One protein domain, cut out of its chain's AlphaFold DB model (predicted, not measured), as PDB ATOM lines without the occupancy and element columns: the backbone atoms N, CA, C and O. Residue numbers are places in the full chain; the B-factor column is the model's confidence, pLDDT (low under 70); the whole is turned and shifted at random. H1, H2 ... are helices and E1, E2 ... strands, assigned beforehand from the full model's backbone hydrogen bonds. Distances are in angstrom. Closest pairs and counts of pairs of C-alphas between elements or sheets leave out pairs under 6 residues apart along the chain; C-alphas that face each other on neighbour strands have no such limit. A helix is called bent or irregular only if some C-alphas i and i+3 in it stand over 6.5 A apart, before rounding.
ATOM      1  N   LYS A  27      13.119 -18.352 -22.254       77.25
ATOM      2  CA  LYS A  27      12.367 -18.224 -23.510       77.25
ATOM      3  C   LYS A  27      13.254 -17.898 -24.720       77.25
ATOM      4  O   LYS A  27      12.950 -18.329 -25.828       77.25
ATOM      5  N   GLU A  28      14.317 -17.123 -24.535       75.19
ATOM      6  CA  GLU A  28      15.261 -16.787 -25.610       75.19
ATOM      7  C   GLU A  28      16.126 -17.990 -25.965       75.19
ATOM      8  O   GLU A  28      16.268 -18.312 -27.143       75.19
ATOM      9  N   TRP A  29      16.590 -18.729 -24.955       79.75
ATOM     10  CA  TRP A  29      17.275 -20.004 -25.159       79.75
ATOM     11  C   TRP A  29      16.426 -21.010 -25.925       79.75
ATOM     12  O   TRP A  29      16.923 -21.623 -26.867       79.75
ATOM     13  N   ASP A  30      15.144 -21.144 -25.578       82.94
ATOM     14  CA  ASP A  30      14.233 -22.059 -26.269       82.94
ATOM     15  C   ASP A  30      14.108 -21.705 -27.766       82.94
ATOM     16  O   ASP A  30      14.104 -22.592 -28.620       82.94
ATOM     17  N   ARG A  31      14.072 -20.407 -28.106       79.88
ATOM     18  CA  ARG A  31      14.016 -19.923 -29.500       79.88
ATOM     19  C   ARG A  31      15.307 -20.191 -30.264       79.88
ATOM     20  O   ARG A  31      15.258 -20.667 -31.397       79.88
ATOM     21  N   ILE A  32      16.451 -19.910 -29.647       83.19
ATOM     22  CA  ILE A  32      17.764 -20.177 -30.244       83.19
ATOM     23  C   ILE A  32      17.924 -21.682 -30.480       83.19
ATOM     24  O   ILE A  32      18.338 -22.110 -31.558       83.19
ATOM     25  N   PHE A  33      17.522 -22.500 -29.506       85.62
ATOM     26  CA  PHE A  33      17.579 -23.954 -29.604       85.62
ATOM     27  C   PHE A  33      16.655 -24.502 -30.696       85.62
ATOM     28  O   PHE A  33      17.042 -25.405 -31.441       85.62
ATOM     29  N   LEU A  34      15.453 -23.934 -30.841       84.00
ATOM     30  CA  LEU A  34      14.544 -24.266 -31.936       84.00
ATOM     31  C   LEU A  34      15.181 -23.955 -33.298       84.00
ATOM     32  O   LEU A  34      15.185 -24.815 -34.179       84.00
ATOM     33  N   GLY A  35      15.780 -22.771 -33.440       80.31
ATOM     34  CA  GLY A  35      16.544 -22.382 -34.622       80.31
ATOM     35  C   GLY A  35      17.658 -23.358 -34.969       80.31
ATOM     36  O   GLY A  35      17.757 -23.829 -36.099       80.31
ATOM     37  N   TRP A  36      18.458 -23.724 -33.969       84.88
ATOM     38  CA  TRP A  36      19.536 -24.694 -34.129       84.88
ATOM     39  C   TRP A  36      19.023 -26.067 -34.581       84.88
ATOM     40  O   TRP A  36      19.601 -26.687 -35.477       84.88
ATOM     41  N   LYS A  37      17.910 -26.544 -34.010       85.75
ATOM     42  CA  LYS A  37      17.293 -27.817 -34.403       85.75
ATOM     43  C   LYS A  37      16.830 -27.792 -35.864       85.75
ATOM     44  O   LYS A  37      17.051 -28.772 -36.577       85.75
ATOM     45  N   LEU A  38      16.218 -26.692 -36.304       83.38
ATOM     46  CA  LEU A  38      15.791 -26.508 -37.694       83.38
ATOM     47  C   LEU A  38      16.990 -26.459 -38.647       83.38
ATOM     48  O   LEU A  38      16.995 -27.177 -39.644       83.38
ATOM     49  N   GLN A  39      18.043 -25.722 -38.290       83.06
ATOM     50  CA  GLN A  39      19.266 -25.643 -39.089       83.06
ATOM     51  C   GLN A  39      19.940 -27.010 -39.235       83.06
ATOM     52  O   GLN A  39      20.381 -27.390 -40.318       83.06
ATOM     53  N   ARG A  40      19.987 -27.798 -38.154       85.50
ATOM     54  CA  ARG A  40      20.504 -29.171 -38.194       85.50
ATOM     55  C   ARG A  40      19.689 -30.055 -39.139       85.50
ATOM     56  O   ARG A  40      20.263 -30.881 -39.848       85.50
ATOM     57  N   HIS A  41      18.368 -29.910 -39.129       85.38
ATOM     58  CA  HIS A  41      17.492 -30.647 -40.033       85.38
ATOM     59  C   HIS A  41      17.733 -30.251 -41.499       85.38
ATOM     60  O   HIS A  41      17.950 -31.132 -42.327       85.38
ATOM     61  N   GLU A  42      17.785 -28.953 -41.816       83.62
ATOM     62  CA  GLU A  42      18.106 -28.469 -43.170       83.62
ATOM     63  C   GLU A  42      19.486 -28.944 -43.640       83.62
ATOM     64  O   GLU A  42      19.619 -29.448 -44.754       83.62
ATOM     65  N   PHE A  43      20.504 -28.878 -42.780       87.38
ATOM     66  CA  PHE A  43      21.842 -29.370 -43.104       87.38
ATOM     67  C   PHE A  43      21.847 -30.861 -43.469       87.38
ATOM     68  O   PHE A  43      22.424 -31.251 -44.485       87.38
ATOM     69  N   ASN A  44      21.156 -31.694 -42.685       89.00
ATOM     70  CA  ASN A  44      21.029 -33.120 -42.985       89.00
ATOM     71  C   ASN A  44      20.323 -33.364 -44.326       89.00
ATOM     72  O   ASN A  44      20.734 -34.251 -45.074       89.00
ATOM     73  N   ASN A  45      19.309 -32.564 -44.659       89.31
ATOM     74  CA  ASN A  45      18.631 -32.653 -45.951       89.31
ATOM     75  C   ASN A  45      19.571 -32.295 -47.108       89.31
ATOM     76  O   ASN A  45      19.614 -33.011 -48.107       89.31
ATOM     77  N   HIS A  46      20.377 -31.238 -46.966       91.88
ATOM     78  CA  HIS A  46      21.381 -30.880 -47.969       91.88
ATOM     79  C   HIS A  46      22.406 -32.001 -48.181       91.88
ATOM     80  O   HIS A  46      22.726 -32.319 -49.325       91.88
ATOM     81  N   LEU A  47      22.865 -32.658 -47.108       92.75
ATOM     82  CA  LEU A  47      23.758 -33.817 -47.218       92.75
ATOM     83  C   LEU A  47      23.109 -34.997 -47.948       92.75
ATOM     84  O   LEU A  47      23.765 -35.637 -48.768       92.75
ATOM     85  N   GLN A  48      21.830 -35.280 -47.687       94.31
ATOM     86  CA  GLN A  48      21.096 -36.334 -48.396       94.31
ATOM     87  C   GLN A  48      20.998 -36.038 -49.895       94.31
ATOM     88  O   GLN A  48      21.262 -36.916 -50.714       94.31
ATOM     89  N   VAL A  49      20.678 -34.794 -50.256       93.62
ATOM     90  CA  VAL A  49      20.574 -34.354 -51.652       93.62
ATOM     91  C   VAL A  49      21.926 -34.436 -52.367       93.62
ATOM     92  O   VAL A  49      21.999 -34.962 -53.478       93.62
ATOM     93  N   ILE A  50      23.005 -33.986 -51.720       93.88
ATOM     94  CA  ILE A  50      24.372 -34.108 -52.249       93.88
ATOM     95  C   ILE A  50      24.737 -35.582 -52.450       93.88
ATOM     96  O   ILE A  50      25.189 -35.957 -53.529       93.88
ATOM     97  N   SER A  51      24.494 -36.428 -51.445       92.38
ATOM     98  CA  SER A  51      24.772 -37.866 -51.515       92.38
ATOM     99  C   SER A  51      24.037 -38.529 -52.683       92.38
ATOM    100  O   SER A  51      24.649 -39.240 -53.480       92.38
ATOM    101  N   ALA A  52      22.748 -38.222 -52.859       94.62
ATOM    102  CA  ALA A  52      21.953 -38.727 -53.973       94.62
ATOM    103  C   ALA A  52      22.490 -38.256 -55.335       94.62
ATOM    104  O   ALA A  52      22.589 -39.048 -56.269       94.62
ATOM    105  N   MET A  53      22.883 -36.984 -55.466       92.81
ATOM    106  CA  MET A  53      23.470 -36.475 -56.710       92.81
ATOM    107  C   MET A  53      24.806 -37.143 -57.044       92.81
ATOM    108  O   MET A  53      25.033 -37.490 -58.203       92.81
ATOM    109  N   ILE A  54      25.657 -37.376 -56.043       93.88
ATOM    110  CA  ILE A  54      26.917 -38.107 -56.218       93.88
ATOM    111  C   ILE A  54      26.641 -39.541 -56.686       93.88
ATOM    112  O   ILE A  54      27.240 -39.987 -57.661       93.88
ATOM    113  N   GLN A  55      25.699 -40.245 -56.051       94.38
ATOM    114  CA  GLN A  55      25.319 -41.615 -56.428       94.38
ATOM    115  C   GLN A  55      24.778 -41.715 -57.860       94.38
ATOM    116  O   GLN A  55      24.988 -42.720 -58.532       94.38
ATOM    117  N   LEU A  56      24.115 -40.664 -58.346       94.94
ATOM    118  CA  LEU A  56      23.609 -40.572 -59.717       94.94
ATOM    119  C   LEU A  56      24.672 -40.126 -60.739       94.94
ATOM    120  O   LEU A  56      24.331 -39.896 -61.898       94.94
ATOM    121  N   GLY A  57      25.936 -39.958 -60.330       93.06
ATOM    122  CA  GLY A  57      27.030 -39.520 -61.204       93.06
ATOM    123  C   GLY A  57      26.955 -38.046 -61.616       93.06
ATOM    124  O   GLY A  57      27.622 -37.629 -62.556       93.06
ATOM    125  N   LYS A  58      26.148 -37.235 -60.926       93.75
ATOM    126  CA  LYS A  58      25.866 -35.830 -61.263       93.75
ATOM    127  C   LYS A  58      26.837 -34.864 -60.574       93.75
ATOM    128  O   LYS A  58      26.406 -33.881 -59.974       93.75
ATOM    129  N   ALA A  59      28.138 -35.148 -60.633       87.19
ATOM    130  CA  ALA A  59      29.166 -34.416 -59.882       87.19
ATOM    131  C   ALA A  59      29.191 -32.904 -60.188       87.19
ATOM    132  O   ALA A  59      29.288 -32.100 -59.264       87.19
ATOM    133  N   ASP A  60      28.995 -32.507 -61.447       86.81
ATOM    134  CA  ASP A  60      28.997 -31.089 -61.841       86.81
ATOM    135  C   ASP A  60      27.844 -30.299 -61.199       86.81
ATOM    136  O   ASP A  60      27.999 -29.145 -60.803       86.81
ATOM    137  N   MET A  61      26.681 -30.935 -61.016       89.75
ATOM    138  CA  MET A  61      25.531 -30.302 -60.360       89.75
ATOM    139  C   MET A  61      25.689 -30.215 -58.840       89.75
ATOM    140  O   MET A  61      25.082 -29.345 -58.217       89.75
ATOM    141  N   VAL A  62      26.513 -31.079 -58.240       92.94
ATOM    142  CA  VAL A  62      26.808 -31.034 -56.802       92.94
ATOM    143  C   VAL A  62      27.521 -29.734 -56.444       92.94
ATOM    144  O   VAL A  62      27.156 -29.110 -55.450       92.94
ATOM    145  N   LEU A  63      28.496 -29.304 -57.251       89.19
ATOM    146  CA  LEU A  63      29.234 -28.062 -57.006       89.19
ATOM    147  C   LEU A  63      28.301 -26.847 -57.026       89.19
ATOM    148  O   LEU A  63      28.264 -26.097 -56.052       89.19
ATOM    149  N   ASN A  64      27.471 -26.727 -58.068       90.62
ATOM    150  CA  ASN A  64      26.474 -25.656 -58.169       90.62
ATOM    151  C   ASN A  64      25.506 -25.673 -56.975       90.62
ATOM    152  O   ASN A  64      25.211 -24.636 -56.383       90.62
ATOM    153  N   TYR A  65      25.053 -26.860 -56.564       91.19
ATOM    154  CA  TYR A  65      24.168 -26.993 -55.410       91.19
ATOM    155  C   TYR A  65      24.836 -26.566 -54.097       91.19
ATOM    156  O   TYR A  65      24.202 -25.902 -53.277       91.19
ATOM    157  N   ILE A  66      26.104 -26.927 -53.880       89.06
ATOM    158  CA  ILE A  66      26.865 -26.515 -52.692       89.06
ATOM    159  C   ILE A  66      27.013 -24.992 -52.653       89.06
ATOM    160  O   ILE A  66      26.814 -24.400 -51.589       89.06
ATOM    161  N   GLU A  67      27.313 -24.347 -53.782       86.94
ATOM    162  CA  GLU A  67      27.376 -22.884 -53.854       86.94
ATOM    163  C   GLU A  67      26.030 -22.235 -53.509       86.94
ATOM    164  O   GLU A  67      25.986 -21.297 -52.709       86.94
ATOM    165  N   ASP A  68      24.926 -22.774 -54.023       84.38
ATOM    166  CA  ASP A  68      23.581 -22.289 -53.701       84.38
ATOM    167  C   ASP A  68      23.234 -22.475 -52.215       84.38
ATOM    168  O   ASP A  68      22.604 -21.615 -51.595       84.38
ATOM    169  N   VAL A  69      23.623 -23.603 -51.609       85.50
ATOM    170  CA  VAL A  69      23.446 -23.839 -50.166       85.50
ATOM    171  C   VAL A  69      24.283 -22.860 -49.349       85.50
ATOM    172  O   VAL A  69      23.780 -22.309 -48.371       85.50
ATOM    173  N   LYS A  70      25.531 -22.600 -49.753       81.44
ATOM    174  CA  LYS A  70      26.405 -21.632 -49.082       81.44
ATOM    175  C   LYS A  70      25.767 -20.243 -49.066       81.44
ATOM    176  O   LYS A  70      25.622 -19.680 -47.986       81.44
ATOM    177  N   LYS A  71      25.307 -19.753 -50.223       74.69
ATOM    178  CA  LYS A  71      24.628 -18.450 -50.354       74.69
ATOM    179  C   LYS A  71      23.380 -18.361 -49.470       74.69
ATOM    180  O   LYS A  71      23.162 -17.360 -48.799       74.69
ATOM    181  N   ARG A  72      22.575 -19.428 -49.396       71.69
ATOM    182  CA  ARG A  72      21.381 -19.471 -48.524       71.69
ATOM    183  C   ARG A  72      21.716 -19.488 -47.029       71.69
ATOM    184  O   ARG A  72      20.965 -18.933 -46.232       71.69
ATOM    185  N   ASN A  73      22.835 -20.097 -46.641       75.44
ATOM    186  CA  ASN A  73      23.256 -20.194 -45.240       75.44
ATOM    187  C   ASN A  73      23.906 -18.919 -44.682       75.44
ATOM    188  O   ASN A  73      24.050 -18.811 -43.461       75.44
ATOM    189  N   GLU A  74      24.250 -17.942 -45.526       72.38
ATOM    190  CA  GLU A  74      24.751 -16.634 -45.075       72.38
ATOM    191  C   GLU A  74      23.760 -15.950 -44.125       72.38
ATOM    192  O   GLU A  74      24.172 -15.389 -43.112       72.38
ATOM    193  N   LEU A  75      22.456 -16.129 -44.363       71.62
ATOM    194  CA  LEU A  75      21.370 -15.719 -43.470       71.62
ATOM    195  C   LEU A  75      21.633 -16.104 -42.008       71.62
ATOM    196  O   LEU A  75      21.699 -15.252 -41.123       71.62
ATOM    197  N   PHE A  76      21.781 -17.403 -41.758       74.62
ATOM    198  CA  PHE A  76      21.937 -17.925 -40.405       74.62
ATOM    199  C   PHE A  76      23.280 -17.537 -39.807       74.62
ATOM    200  O   PHE A  76      23.340 -17.222 -38.623       74.62
ATOM    201  N   SER A  77      24.342 -17.499 -40.617       76.25
ATOM    202  CA  SER A  77      25.660 -17.052 -40.160       76.25
ATOM    203  C   SER A  77      25.611 -15.643 -39.570       76.25
ATOM    204  O   SER A  77      26.273 -15.358 -38.576       76.25
ATOM    205  N   VAL A  78      24.809 -14.767 -40.166       75.81
ATOM    206  CA  VAL A  78      24.713 -13.355 -39.786       75.81
ATOM    207  C   VAL A  78      23.879 -13.191 -38.533       75.81
ATOM    208  O   VAL A  78      24.287 -12.488 -37.613       75.81
ATOM    209  N   VAL A  79      22.760 -13.906 -38.438       78.88
ATOM    210  CA  VAL A  79      21.947 -13.920 -37.216       78.88
ATOM    211  C   VAL A  79      22.743 -14.479 -36.036       78.88
ATOM    212  O   VAL A  79      22.686 -13.918 -34.947       78.88
ATOM    213  N   CYS A  80      23.553 -15.518 -36.261       78.06
ATOM    214  CA  CYS A  80      24.460 -16.073 -35.255       78.06
ATOM    215  C   CYS A  80      25.639 -15.151 -34.898       78.06
ATOM    216  O   CYS A  80      26.300 -15.393 -33.892       78.06
ATOM    217  N   SER A  81      25.933 -14.127 -35.707       80.25
ATOM    218  CA  SER A  81      26.990 -13.147 -35.420       80.25
ATOM    219  C   SER A  81      26.536 -12.005 -34.503       80.25
ATOM    220  O   SER A  81      27.368 -11.218 -34.059       80.25
ATOM    221  N   LEU A  82      25.233 -11.911 -34.213       79.56
ATOM    222  CA  LEU A  82      24.665 -10.906 -33.316       79.56
ATOM    223  C   LEU A  82      25.114 -11.165 -31.870       79.56
ATOM    224  O   LEU A  82      24.970 -12.275 -31.364       79.56
ATOM    225  N   GLU A  83      25.635 -10.136 -31.194       74.88
ATOM    226  CA  GLU A  83      26.155 -10.283 -29.823       74.88
ATOM    227  C   GLU A  83      25.054 -10.424 -28.769       74.88
ATOM    228  O   GLU A  83      25.266 -11.088 -27.757       74.88
ATOM    229  N   ASP A  84      23.895  -9.801 -28.994       79.38
ATOM    230  CA  ASP A  84      22.773  -9.827 -28.057       79.38
ATOM    231  C   ASP A  84      21.864 -11.047 -28.326       79.38
ATOM    232  O   ASP A  84      21.190 -11.101 -29.367       79.38
ATOM    233  N   PRO A  85      21.785 -12.018 -27.392       80.88
ATOM    234  CA  PRO A  85      20.936 -13.200 -27.527       80.88
ATOM    235  C   PRO A  85      19.444 -12.877 -27.666       80.88
ATOM    236  O   PRO A  85      18.714 -13.635 -28.311       80.88
ATOM    237  N   HIS A  86      18.991 -11.748 -27.115       81.31
ATOM    238  CA  HIS A  86      17.606 -11.306 -27.221       81.31
ATOM    239  C   HIS A  86      17.272 -10.891 -28.656       81.31
ATOM    240  O   HIS A  86      16.285 -11.357 -29.237       81.31
ATOM    241  N   ILE A  87      18.138 -10.067 -29.254       81.25
ATOM    242  CA  ILE A  87      18.042  -9.630 -30.653       81.25
ATOM    243  C   ILE A  87      18.121 -10.850 -31.569       81.25
ATOM    244  O   ILE A  87      17.247 -11.036 -32.417       81.25
ATOM    245  N   MET A  88      19.110 -11.721 -31.350       83.31
ATOM    246  CA  MET A  88      19.262 -12.964 -32.104       83.31
ATOM    247  C   MET A  88      17.981 -13.802 -32.058       83.31
ATOM    248  O   MET A  88      17.478 -14.209 -33.104       83.31
ATOM    249  N   GLY A  89      17.417 -14.018 -30.868       82.88
ATOM    250  CA  GLY A  89      16.211 -14.816 -30.673       82.88
ATOM    251  C   GLY A  89      14.956 -14.229 -31.328       82.88
ATOM    252  O   GLY A  89      14.159 -14.984 -31.887       82.88
ATOM    253  N   GLU A  90      14.753 -12.909 -31.287       82.06
ATOM    254  CA  GLU A  90      13.621 -12.268 -31.977       82.06
ATOM    255  C   GLU A  90      13.777 -12.346 -33.502       82.06
ATOM    256  O   GLU A  90      12.822 -12.715 -34.185       82.06
ATOM    257  N   VAL A  91      14.974 -12.084 -34.037       82.38
ATOM    258  CA  VAL A  91      15.260 -12.206 -35.476       82.38
ATOM    259  C   VAL A  91      15.022 -13.637 -35.965       82.38
ATOM    260  O   VAL A  91      14.324 -13.848 -36.957       82.38
ATOM    261  N   LEU A  92      15.541 -14.632 -35.242       83.75
ATOM    262  CA  LEU A  92      15.331 -16.048 -35.546       83.75
ATOM    263  C   LEU A  92      13.849 -16.417 -35.550       83.75
ATOM    264  O   LEU A  92      13.385 -17.118 -36.443       83.75
ATOM    265  N   ASN A  93      13.093 -15.914 -34.578       85.44
ATOM    266  CA  ASN A  93      11.660 -16.160 -34.496       85.44
ATOM    267  C   ASN A  93      10.902 -15.567 -35.696       85.44
ATOM    268  O   ASN A  93       9.964 -16.189 -36.188       85.44
ATOM    269  N   LEU A  94      11.312 -14.396 -36.198       82.12
ATOM    270  CA  LEU A  94      10.742 -13.812 -37.419       82.12
ATOM    271  C   LEU A  94      11.062 -14.657 -38.657       82.12
ATOM    272  O   LEU A  94      10.172 -14.904 -39.467       82.12
ATOM    273  N   ILE A  95      12.305 -15.130 -38.779       81.88
ATOM    274  CA  ILE A  95      12.733 -16.014 -39.871       81.88
ATOM    275  C   ILE A  95      11.918 -17.308 -39.863       81.88
ATOM    276  O   ILE A  95      11.417 -17.723 -40.905       81.88
ATOM    277  N   ILE A  96      11.743 -17.926 -38.693       82.25
ATOM    278  CA  ILE A  96      10.948 -19.150 -38.543       82.25
ATOM    279  C   ILE A  96       9.494 -18.892 -38.936       82.25
ATOM    280  O   ILE A  96       8.954 -19.633 -39.750       82.25
ATOM    281  N   LEU A  97       8.884 -17.814 -38.434       83.38
ATOM    282  CA  LEU A  97       7.503 -17.452 -38.760       83.38
ATOM    283  C   LEU A  97       7.292 -17.272 -40.270       83.38
ATOM    284  O   LEU A  97       6.291 -17.724 -40.821       83.38
ATOM    285  N   LEU A  98       8.225 -16.604 -40.945       78.88
ATOM    286  CA  LEU A  98       8.178 -16.402 -42.390       78.88
ATOM    287  C   LEU A  98       8.376 -17.722 -43.154       78.88
ATOM    288  O   LEU A  98       7.601 -18.017 -44.063       78.88
ATOM    289  N   LYS A  99       9.334 -18.564 -42.746       78.00
ATOM    290  CA  LYS A  99       9.526 -19.900 -43.336       78.00
ATOM    291  C   LYS A  99       8.289 -20.790 -43.168       78.00
ATOM    292  O   LYS A  99       7.881 -21.445 -44.121       78.00
ATOM    293  N   GLU A 100       7.644 -20.781 -42.000       78.94
ATOM    294  CA  GLU A 100       6.396 -21.524 -41.744       78.94
ATOM    295  C   GLU A 100       5.241 -21.078 -42.649       78.94
ATOM    296  O   GLU A 100       4.335 -21.856 -42.948       78.94
ATOM    297  N   LYS A 101       5.269 -19.823 -43.103       78.19
ATOM    298  CA  LYS A 101       4.308 -19.273 -44.066       78.19
ATOM    299  C   LYS A 101       4.693 -19.528 -45.525       78.19
ATOM    300  O   LYS A 101       3.939 -19.130 -46.407       78.19
ATOM    301  N   GLY A 102       5.806 -20.220 -45.773       72.38
ATOM    302  CA  GLY A 102       6.267 -20.601 -47.105       72.38
ATOM    303  C   GLY A 102       7.085 -19.529 -47.827       72.38
ATOM    304  O   GLY A 102       7.228 -19.620 -49.042       72.38
ATOM    305  N   TYR A 103       7.601 -18.519 -47.118       74.69
ATOM    306  CA  TYR A 103       8.492 -17.523 -47.714       74.69
ATOM    307  C   TYR A 103       9.938 -18.026 -47.739       74.69
ATOM    308  O   TYR A 103      10.474 -18.439 -46.707       74.69
ATOM    309  N   ASP A 104      10.590 -17.907 -48.894       67.88
ATOM    310  CA  ASP A 104      12.042 -18.032 -49.002       67.88
ATOM    311  C   ASP A 104      12.692 -16.707 -48.594       67.88
ATOM    312  O   ASP A 104      12.357 -15.641 -49.112       67.88
ATOM    313  N   ILE A 105      13.612 -16.767 -47.630       71.38
ATOM    314  CA  ILE A 105      14.233 -15.586 -47.023       71.38
ATOM    315  C   ILE A 105      15.707 -15.554 -47.400       71.38
ATOM    316  O   ILE A 105      16.446 -16.506 -47.148       71.38
ATOM    317  N   PHE A 106      16.140 -14.425 -47.938       66.81
ATOM    318  CA  PHE A 106      17.522 -14.112 -48.254       66.81
ATOM    319  C   PHE A 106      17.971 -12.945 -47.387       66.81
ATOM    320  O   PHE A 106      17.193 -12.040 -47.091       66.81
ATOM    321  N   ILE A 107      19.235 -12.935 -46.975       64.88
ATOM    322  CA  ILE A 107      19.818 -11.762 -46.332       64.88
ATOM    323  C   ILE A 107      21.006 -11.293 -47.129       64.88
ATOM    324  O   ILE A 107      21.897 -12.075 -47.435       64.88
ATOM    325  N   LYS A 108      21.005  -9.998 -47.443       65.44
ATOM    326  CA  LYS A 108      22.189  -9.327 -47.958       65.44
ATOM    327  C   LYS A 108      22.852  -8.620 -46.797       65.44
ATOM    328  O   LYS A 108      22.231  -7.780 -46.144       65.44
ATOM    329  N   VAL A 109      24.103  -8.973 -46.555       65.19
ATOM    330  CA  VAL A 109      24.926  -8.312 -45.550       65.19
ATOM    331  C   VAL A 109      25.816  -7.300 -46.241       65.19
ATOM    332  O   VAL A 109      26.645  -7.692 -47.064       65.19
ATOM    333  N   PRO A 110      25.628  -6.003 -45.958       65.81
ATOM    334  CA  PRO A 110      26.558  -4.981 -46.409       65.81
ATOM    335  C   PRO A 110      27.979  -5.301 -45.932       65.81
ATOM    336  O   PRO A 110      28.167  -5.791 -44.820       65.81
ATOM    337  N   SER A 111      28.994  -5.028 -46.753       65.94
ATOM    338  CA  SER A 111      30.398  -5.301 -46.400       65.94
ATOM    339  C   SER A 111      30.880  -4.530 -45.161       65.94
ATOM    340  O   SER A 111      31.887  -4.895 -44.564       65.94
ATOM    341  N   ASP A 112      30.165  -3.476 -44.774       69.00
ATOM    342  CA  ASP A 112      30.371  -2.640 -43.591       69.00
ATOM    343  C   ASP A 112      29.459  -3.015 -42.405       69.00
ATOM    344  O   ASP A 112      29.379  -2.270 -41.423       69.00
ATOM    345  N   PHE A 113      28.772  -4.162 -42.470       68.19
ATOM    346  CA  PHE A 113      27.908  -4.636 -41.394       68.19
ATOM    347  C   PHE A 113      28.700  -4.887 -40.108       68.19
ATOM    348  O   PHE A 113      29.621  -5.701 -40.062       68.19
ATOM    349  N   ASP A 114      28.279  -4.209 -39.042       71.88
ATOM    350  CA  ASP A 114      28.806  -4.396 -37.698       71.88
ATOM    351  C   ASP A 114      27.693  -4.960 -36.795       71.88
ATOM    352  O   ASP A 114      26.754  -4.226 -36.457       71.88
ATOM    353  N   PRO A 115      27.775  -6.240 -36.383       69.69
ATOM    354  CA  PRO A 115      26.744  -6.879 -35.566       69.69
ATOM    355  C   PRO A 115      26.563  -6.209 -34.199       69.69
ATOM    356  O   PRO A 115      25.495  -6.329 -33.602       69.69
ATOM    357  N   LYS A 116      27.559  -5.447 -33.723       71.25
ATOM    358  CA  LYS A 116      27.497  -4.701 -32.456       71.25
ATOM    359  C   LYS A 116      26.595  -3.478 -32.519       71.25
ATOM    360  O   LYS A 116      26.177  -2.960 -31.486       71.25
ATOM    361  N   LYS A 117      26.326  -2.975 -33.725       73.06
ATOM    362  CA  LYS A 117      25.509  -1.774 -33.933       73.06
ATOM    363  C   LYS A 117      24.017  -2.080 -34.017       73.06
ATOM    364  O   LYS A 117      23.228  -1.139 -33.999       73.06
ATOM    365  N   VAL A 118      23.630  -3.355 -34.100       74.00
ATOM    366  CA  VAL A 118      22.224  -3.764 -34.184       74.00
ATOM    367  C   VAL A 118      21.551  -3.547 -32.833       74.00
ATOM    368  O   VAL A 118      21.993  -4.073 -31.815       74.00
ATOM    369  N   ARG A 119      20.467  -2.769 -32.818       78.38
ATOM    370  CA  ARG A 119      19.697  -2.456 -31.610       78.38
ATOM    371  C   ARG A 119      18.320  -3.098 -31.668       78.38
ATOM    372  O   ARG A 119      17.767  -3.363 -32.731       78.38
ATOM    373  N   LEU A 120      17.702  -3.249 -30.498       77.38
ATOM    374  CA  LEU A 120      16.353  -3.811 -30.381       77.38
ATOM    375  C   LEU A 120      15.299  -3.046 -31.205       77.38
ATOM    376  O   LEU A 120      14.418  -3.661 -31.799       77.38
ATOM    377  N   LYS A 121      15.428  -1.716 -31.305       76.88
ATOM    378  CA  LYS A 121      14.532  -0.871 -32.117       76.88
ATOM    379  C   LYS A 121      14.527  -1.274 -33.594       76.88
ATOM    380  O   LYS A 121      13.481  -1.225 -34.236       76.88
ATOM    381  N   ASP A 122      15.668  -1.711 -34.116       76.00
ATOM    382  CA  ASP A 122      15.817  -2.092 -35.521       76.00
ATOM    383  C   ASP A 122      15.048  -3.403 -35.786       76.00
ATOM    384  O   ASP A 122      14.341  -3.546 -36.787       76.00
ATOM    385  N   VAL A 123      15.068  -4.321 -34.810       77.25
ATOM    386  CA  VAL A 123      14.279  -5.563 -34.828       77.25
ATOM    387  C   VAL A 123      12.780  -5.296 -34.689       77.25
ATOM    388  O   VAL A 123      11.976  -5.961 -35.340       77.25
ATOM    389  N   GLU A 124      12.368  -4.320 -33.879       79.81
ATOM    390  CA  GLU A 124      10.956  -3.930 -33.764       79.81
ATOM    391  C   GLU A 124      10.407  -3.371 -35.082       79.81
ATOM    392  O   GLU A 124       9.298  -3.726 -35.499       79.81
ATOM    393  N   VAL A 125      11.197  -2.543 -35.775       79.94
ATOM    394  CA  VAL A 125      10.858  -2.042 -37.115       79.94
ATOM    395  C   VAL A 125      10.729  -3.202 -38.099       79.94
ATOM    396  O   VAL A 125       9.741  -3.276 -38.833       79.94
ATOM    397  N   LEU A 126      11.683  -4.138 -38.085       78.12
ATOM    398  CA  LEU A 126      11.639  -5.343 -38.912       78.12
ATOM    399  C   LEU A 126      10.376  -6.169 -38.638       78.12
ATOM    400  O   LEU A 126       9.656  -6.532 -39.566       78.12
ATOM    401  N   LYS A 127      10.059  -6.410 -37.365       82.44
ATOM    402  CA  LYS A 127       8.867  -7.145 -36.927       82.44
ATOM    403  C   LYS A 127       7.582  -6.496 -37.418       82.44
ATOM    404  O   LYS A 127       6.690  -7.202 -37.880       82.44
ATOM    405  N   LYS A 128       7.487  -5.165 -37.352       82.06
ATOM    406  CA  LYS A 128       6.334  -4.431 -37.878       82.06
ATOM    407  C   LYS A 128       6.185  -4.647 -39.385       82.06
ATOM    408  O   LYS A 128       5.114  -5.056 -39.816       82.06
ATOM    409  N   LYS A 129       7.269  -4.485 -40.155       77.25
ATOM    410  CA  LYS A 129       7.257  -4.717 -41.611       77.25
ATOM    411  C   LYS A 129       6.845  -6.152 -41.961       77.25
ATOM    412  O   LYS A 129       6.017  -6.349 -42.842       77.25
ATOM    413  N   VAL A 130       7.368  -7.149 -41.243       78.56
ATOM    414  CA  VAL A 130       6.988  -8.563 -41.420       78.56
ATOM    415  C   VAL A 130       5.499  -8.778 -41.146       78.56
ATOM    416  O   VAL A 130       4.822  -9.452 -41.916       78.56
ATOM    417  N   LEU A 131       4.964  -8.197 -40.071       81.19
ATOM    418  CA  LEU A 131       3.542  -8.310 -39.746       81.19
ATOM    419  C   LEU A 131       2.648  -7.629 -40.784       81.19
ATOM    420  O   LEU A 131       1.575  -8.155 -41.068       81.19
ATOM    421  N   ASP A 132       3.073  -6.497 -41.339       79.06
ATOM    422  CA  ASP A 132       2.334  -5.799 -42.392       79.06
ATOM    423  C   ASP A 132       2.277  -6.661 -43.669       79.06
ATOM    424  O   ASP A 132       1.191  -6.913 -44.186       79.06
ATOM    425  N   ILE A 133       3.402  -7.267 -44.077       75.06
ATOM    426  CA  ILE A 133       3.459  -8.227 -45.200       75.06
ATOM    427  C   ILE A 133       2.526  -9.423 -44.966       75.06
ATOM    428  O   ILE A 133       1.804  -9.852 -45.867       75.06
ATOM    429  N   LEU A 134       2.515  -9.964 -43.745       75.31
ATOM    430  CA  LEU A 134       1.658 -11.097 -43.392       75.31
ATOM    431  C   LEU A 134       0.165 -10.735 -43.359       75.31
ATOM    432  O   LEU A 134      -0.666 -11.603 -43.622       75.31
ATOM    433  N   LYS A 135      -0.186  -9.487 -43.019       76.44
ATOM    434  CA  LYS A 135      -1.575  -9.005 -42.958       76.44
ATOM    435  C   LYS A 135      -2.143  -8.671 -44.326       76.44
ATOM    436  O   LYS A 135      -3.318  -8.944 -44.560       76.44
ATOM    437  N   ASP A 136      -1.333  -8.097 -45.210       68.50
ATOM    438  CA  ASP A 136      -1.823  -7.600 -46.493       68.50
ATOM    439  C   ASP A 136      -2.277  -8.722 -47.428       68.50
ATOM    440  O   ASP A 136      -3.097  -8.466 -48.307       68.50
ATOM    441  N   GLY A 137      -1.822  -9.969 -47.233       58.84
ATOM    442  CA  GLY A 137      -2.405 -11.175 -47.847       58.84
ATOM    443  C   GLY A 137      -2.539 -11.157 -49.382       58.84
ATOM    444  O   GLY A 137      -3.196 -12.026 -49.948       58.84
ATOM    445  N   LYS A 138      -1.947 -10.171 -50.069       48.69
ATOM    446  CA  LYS A 138      -2.216  -9.821 -51.476       48.69
ATOM    447  C   LYS A 138      -1.035 -10.020 -52.427       48.69
ATOM    448  O   LYS A 138      -1.192  -9.756 -53.611       48.69
ATOM    449  N   GLY A 139       0.094 -10.540 -51.947       48.84
ATOM    450  CA  GLY A 139       1.177 -11.075 -52.793       48.84
ATOM    451  C   GLY A 139       1.090 -12.593 -53.000       48.84
ATOM    452  O   GLY A 139       1.990 -13.205 -53.567       48.84
ATOM    453  N   LEU A 140       0.021 -13.227 -52.499       51.97
ATOM    454  CA  LEU A 140      -0.218 -14.662 -52.614       51.97
ATOM    455  C   LEU A 140      -0.538 -15.037 -54.066       51.97
ATOM    456  O   LEU A 140      -1.711 -15.043 -54.445       51.97
ATOM    457  N   LYS A 141       0.491 -15.397 -54.840       44.91
ATOM    458  CA  LYS A 141       0.445 -16.576 -55.726       44.91
ATOM    459  C   LYS A 141       1.768 -16.958 -56.384       44.91
ATOM    460  O   LYS A 141       1.890 -18.128 -56.718       44.91
ATOM    461  N   ASP A 142       2.763 -16.075 -56.448       45.44
ATOM    462  CA  ASP A 142       4.031 -16.387 -57.115       45.44
ATOM    463  C   ASP A 142       5.237 -16.048 -56.218       45.44
ATOM    464  O   ASP A 142       5.666 -14.909 -56.133       45.44
ATOM    465  N   ALA A 143       5.756 -17.052 -55.501       49.66
ATOM    466  CA  ALA A 143       7.144 -17.143 -55.010       49.66
ATOM    467  C   ALA A 143       7.829 -15.852 -54.479       49.66
ATOM    468  O   ALA A 143       8.944 -15.527 -54.893       49.66
ATOM    469  N   GLY A 144       7.202 -15.134 -53.540       53.25
ATOM    470  CA  GLY A 144       7.762 -13.899 -52.976       53.25
ATOM    471  C   GLY A 144       9.027 -14.150 -52.148       53.25
ATOM    472  O   GLY A 144       8.948 -14.523 -50.978       53.25
ATOM    473  N   ASN A 145      10.196 -13.945 -52.750       59.75
ATOM    474  CA  ASN A 145      11.489 -14.028 -52.079       59.75
ATOM    475  C   ASN A 145      11.656 -12.783 -51.188       59.75
ATOM    476  O   ASN A 145      11.660 -11.651 -51.668       59.75
ATOM    477  N   LEU A 146      11.810 -12.956 -49.878       63.69
ATOM    478  CA  LEU A 146      11.996 -11.833 -48.955       63.69
ATOM    479  C   LEU A 146      13.483 -11.565 -48.756       63.69
ATOM    480  O   LEU A 146      14.214 -12.477 -48.382       63.69
ATOM    481  N   GLN A 147      13.937 -10.324 -48.953       63.41
ATOM    482  CA  GLN A 147      15.318  -9.942 -48.662       63.41
ATOM    483  C   GLN A 147      15.386  -9.046 -47.423       63.41
ATOM    484  O   GLN A 147      14.890  -7.917 -47.423       63.41
ATOM    485  N   ILE A 148      16.034  -9.518 -46.357       65.06
ATOM    486  CA  ILE A 148      16.357  -8.665 -45.206       65.06
ATOM    487  C   ILE A 148      17.753  -8.071 -45.424       65.06
ATOM    488  O   ILE A 148      18.726  -8.787 -45.652       65.06
ATOM    489  N   VAL A 149      17.867  -6.749 -45.384       64.25
ATOM    490  CA  VAL A 149      19.142  -6.026 -45.410       64.25
ATOM    491  C   VAL A 149      19.354  -5.441 -44.021       64.25
ATOM    492  O   VAL A 149      18.663  -4.508 -43.602       64.25
ATOM    493  N   PHE A 150      20.293  -6.019 -43.277       59.78
ATOM    494  CA  PHE A 150      20.672  -5.491 -41.969       59.78
ATOM    495  C   PHE A 150      21.427  -4.156 -42.109       59.78
ATOM    496  O   PHE A 150      22.162  -3.990 -43.084       59.78
ATOM    497  N   PRO A 151      21.315  -3.219 -41.143       49.62
ATOM    498  CA  PRO A 151      20.564  -3.318 -39.885       49.62
ATOM    499  C   PRO A 151      19.079  -2.910 -39.958       49.62
ATOM    500  O   PRO A 151      18.316  -3.318 -39.092       49.62
ATOM    501  N   GLU A 152      18.637  -2.151 -40.967       50.69
ATOM    502  CA  GLU A 152      17.356  -1.411 -40.879       50.69
ATOM    503  C   GLU A 152      16.368  -1.624 -42.053       50.69
ATOM    504  O   GLU A 152      15.244  -1.097 -42.035       50.69
ATOM    505  N   THR A 153      16.698  -2.427 -43.075       50.16
ATOM    506  CA  THR A 153      15.901  -2.436 -44.318       50.16
ATOM    507  C   THR A 153      15.447  -3.822 -44.770       50.16
ATOM    508  O   THR A 153      16.163  -4.557 -45.431       50.16
ATOM    509  N   LEU A 154      14.196  -4.172 -44.461       46.44
ATOM    510  CA  LEU A 154      13.483  -5.254 -45.146       46.44
ATOM    511  C   LEU A 154      12.981  -4.752 -46.506       46.44
ATOM    512  O   LEU A 154      12.225  -3.778 -46.538       46.44
ATOM    513  N   TYR A 155      13.366  -5.437 -47.580       49.25
ATOM    514  CA  TYR A 155      12.821  -5.255 -48.922       49.25
ATOM    515  C   TYR A 155      12.068  -6.528 -49.339       49.25
ATOM    516  O   TYR A 155      12.553  -7.649 -49.174       49.25
ATOM    517  N   VAL A 156      10.858  -6.358 -49.869       45.56
ATOM    518  CA  VAL A 156      10.074  -7.441 -50.480       45.56
ATOM    519  C   VAL A 156      10.404  -7.446 -51.966       45.56
ATOM    520  O   VAL A 156      10.240  -6.412 -52.610       45.56
ATOM    521  N   TYR A 157      10.878  -8.571 -52.499       44.75
ATOM    522  CA  TYR A 157      11.149  -8.718 -53.927       44.75
ATOM    523  C   TYR A 157      10.273  -9.831 -54.518       44.75
ATOM    524  O   TYR A 157      10.174 -10.924 -53.966       44.75
TER     525      TYR A 157
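This is residues 27 to 157 of the 164 residues of the protein "SPOB_a domain-containing protein" of Firmicutes bacterium (UniProt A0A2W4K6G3). A long, loosely paired helical hairpin, H1 and H2, reaches out from a small body in which H3 and H4 run side by side and a three-stranded sheet has H4 over one face. H3 joins the two parts, touching the open end of the hairpin on one side and H4 on the other, while the last part of H2 lies beside the sheet's edge strand E1. The printed part has 131 residues, in the order H1 H2 H3 E1 H4 E2 E3, and is mostly helix; the mixed sheet runs E1 E2 E3. It is compact, with a radius of gyration of the C-alphas of 16.1 A, and spans 50 by 35 by 31 A.

Find C-alpha 27 at (12.367, -18.224, -23.510); from there H1 runs 42.4 A through residues 27 to 55. After a tight link, H2, residues 59 to 79, runs back 31.4 A, with a kink of 30 degrees near residue 72; it is neither bent nor irregular, but only just, as C-alphas 72 and 75 are 6.3 A apart. H3, residues 85 to 100, begins at C-alpha 85 (20.936, -13.200, -27.527) and covers 22.0 A. Next come E1, residues 105 to 108, and H4, residues 120 to 136, 24.6 A long. E2 is residues 145 to 149, and E3, residues 153 to 157, ends at C-alpha 157 (11.149, -8.718, -53.927).

Start at the hub, H3. H3 and H1 touch, closest at the C-alphas of Gly 89 and Glu 28, 5.5 A, the same way at a steep tilt of 51 degrees, H1 with residues 28 to 35 alone. H3 and H2 only just touch, with 3 pairs of C-alphas within 8 A, closest at Met 88 and Val 79, 5.9 A. H3 and H4 touch, closest at the C-alphas of Ile 87 and Leu 120, 6.1 A, the same way at a shallow tilt of 13 degrees. In the hairpin, H1 touches H2 with residues 46 to 54 alone, closest at the C-alphas of Ile 50 and Val 62, 6.0 A, opposite ways at 7 degrees. H4 lies over E3 at a height of 10.0 A over the sheet and runs along the strands, making two layers, helix on one face of a sheet. H2 stands at the sheet's level, and H3 only grazes the sheet with residues 95 to 99. E1 and E2 are parallel, with N 106 and O 146 at 2.8 A; with H4 between, they form a strand-helix-strand unit with a left-handed crossover. E2 and E3 are an antiparallel hairpin, with N 149 and O 153 at 2.8 A. In H1, H3 and H4 every O i to N i+4 pair is within hydrogen-bond range; in H2, 13 of 17 are.

The C-alphas farthest apart, Gly 57 and Lys 121, stand 50.0 A from each other. The printed part has no cut; the link from E1 to H4, 11 residues, is long. Look at the B-factor column for low confidence, under 70, at residues 104, 106 to 113, 115 and 136 to 157; the mean pLDDT of the printed part is 76.3.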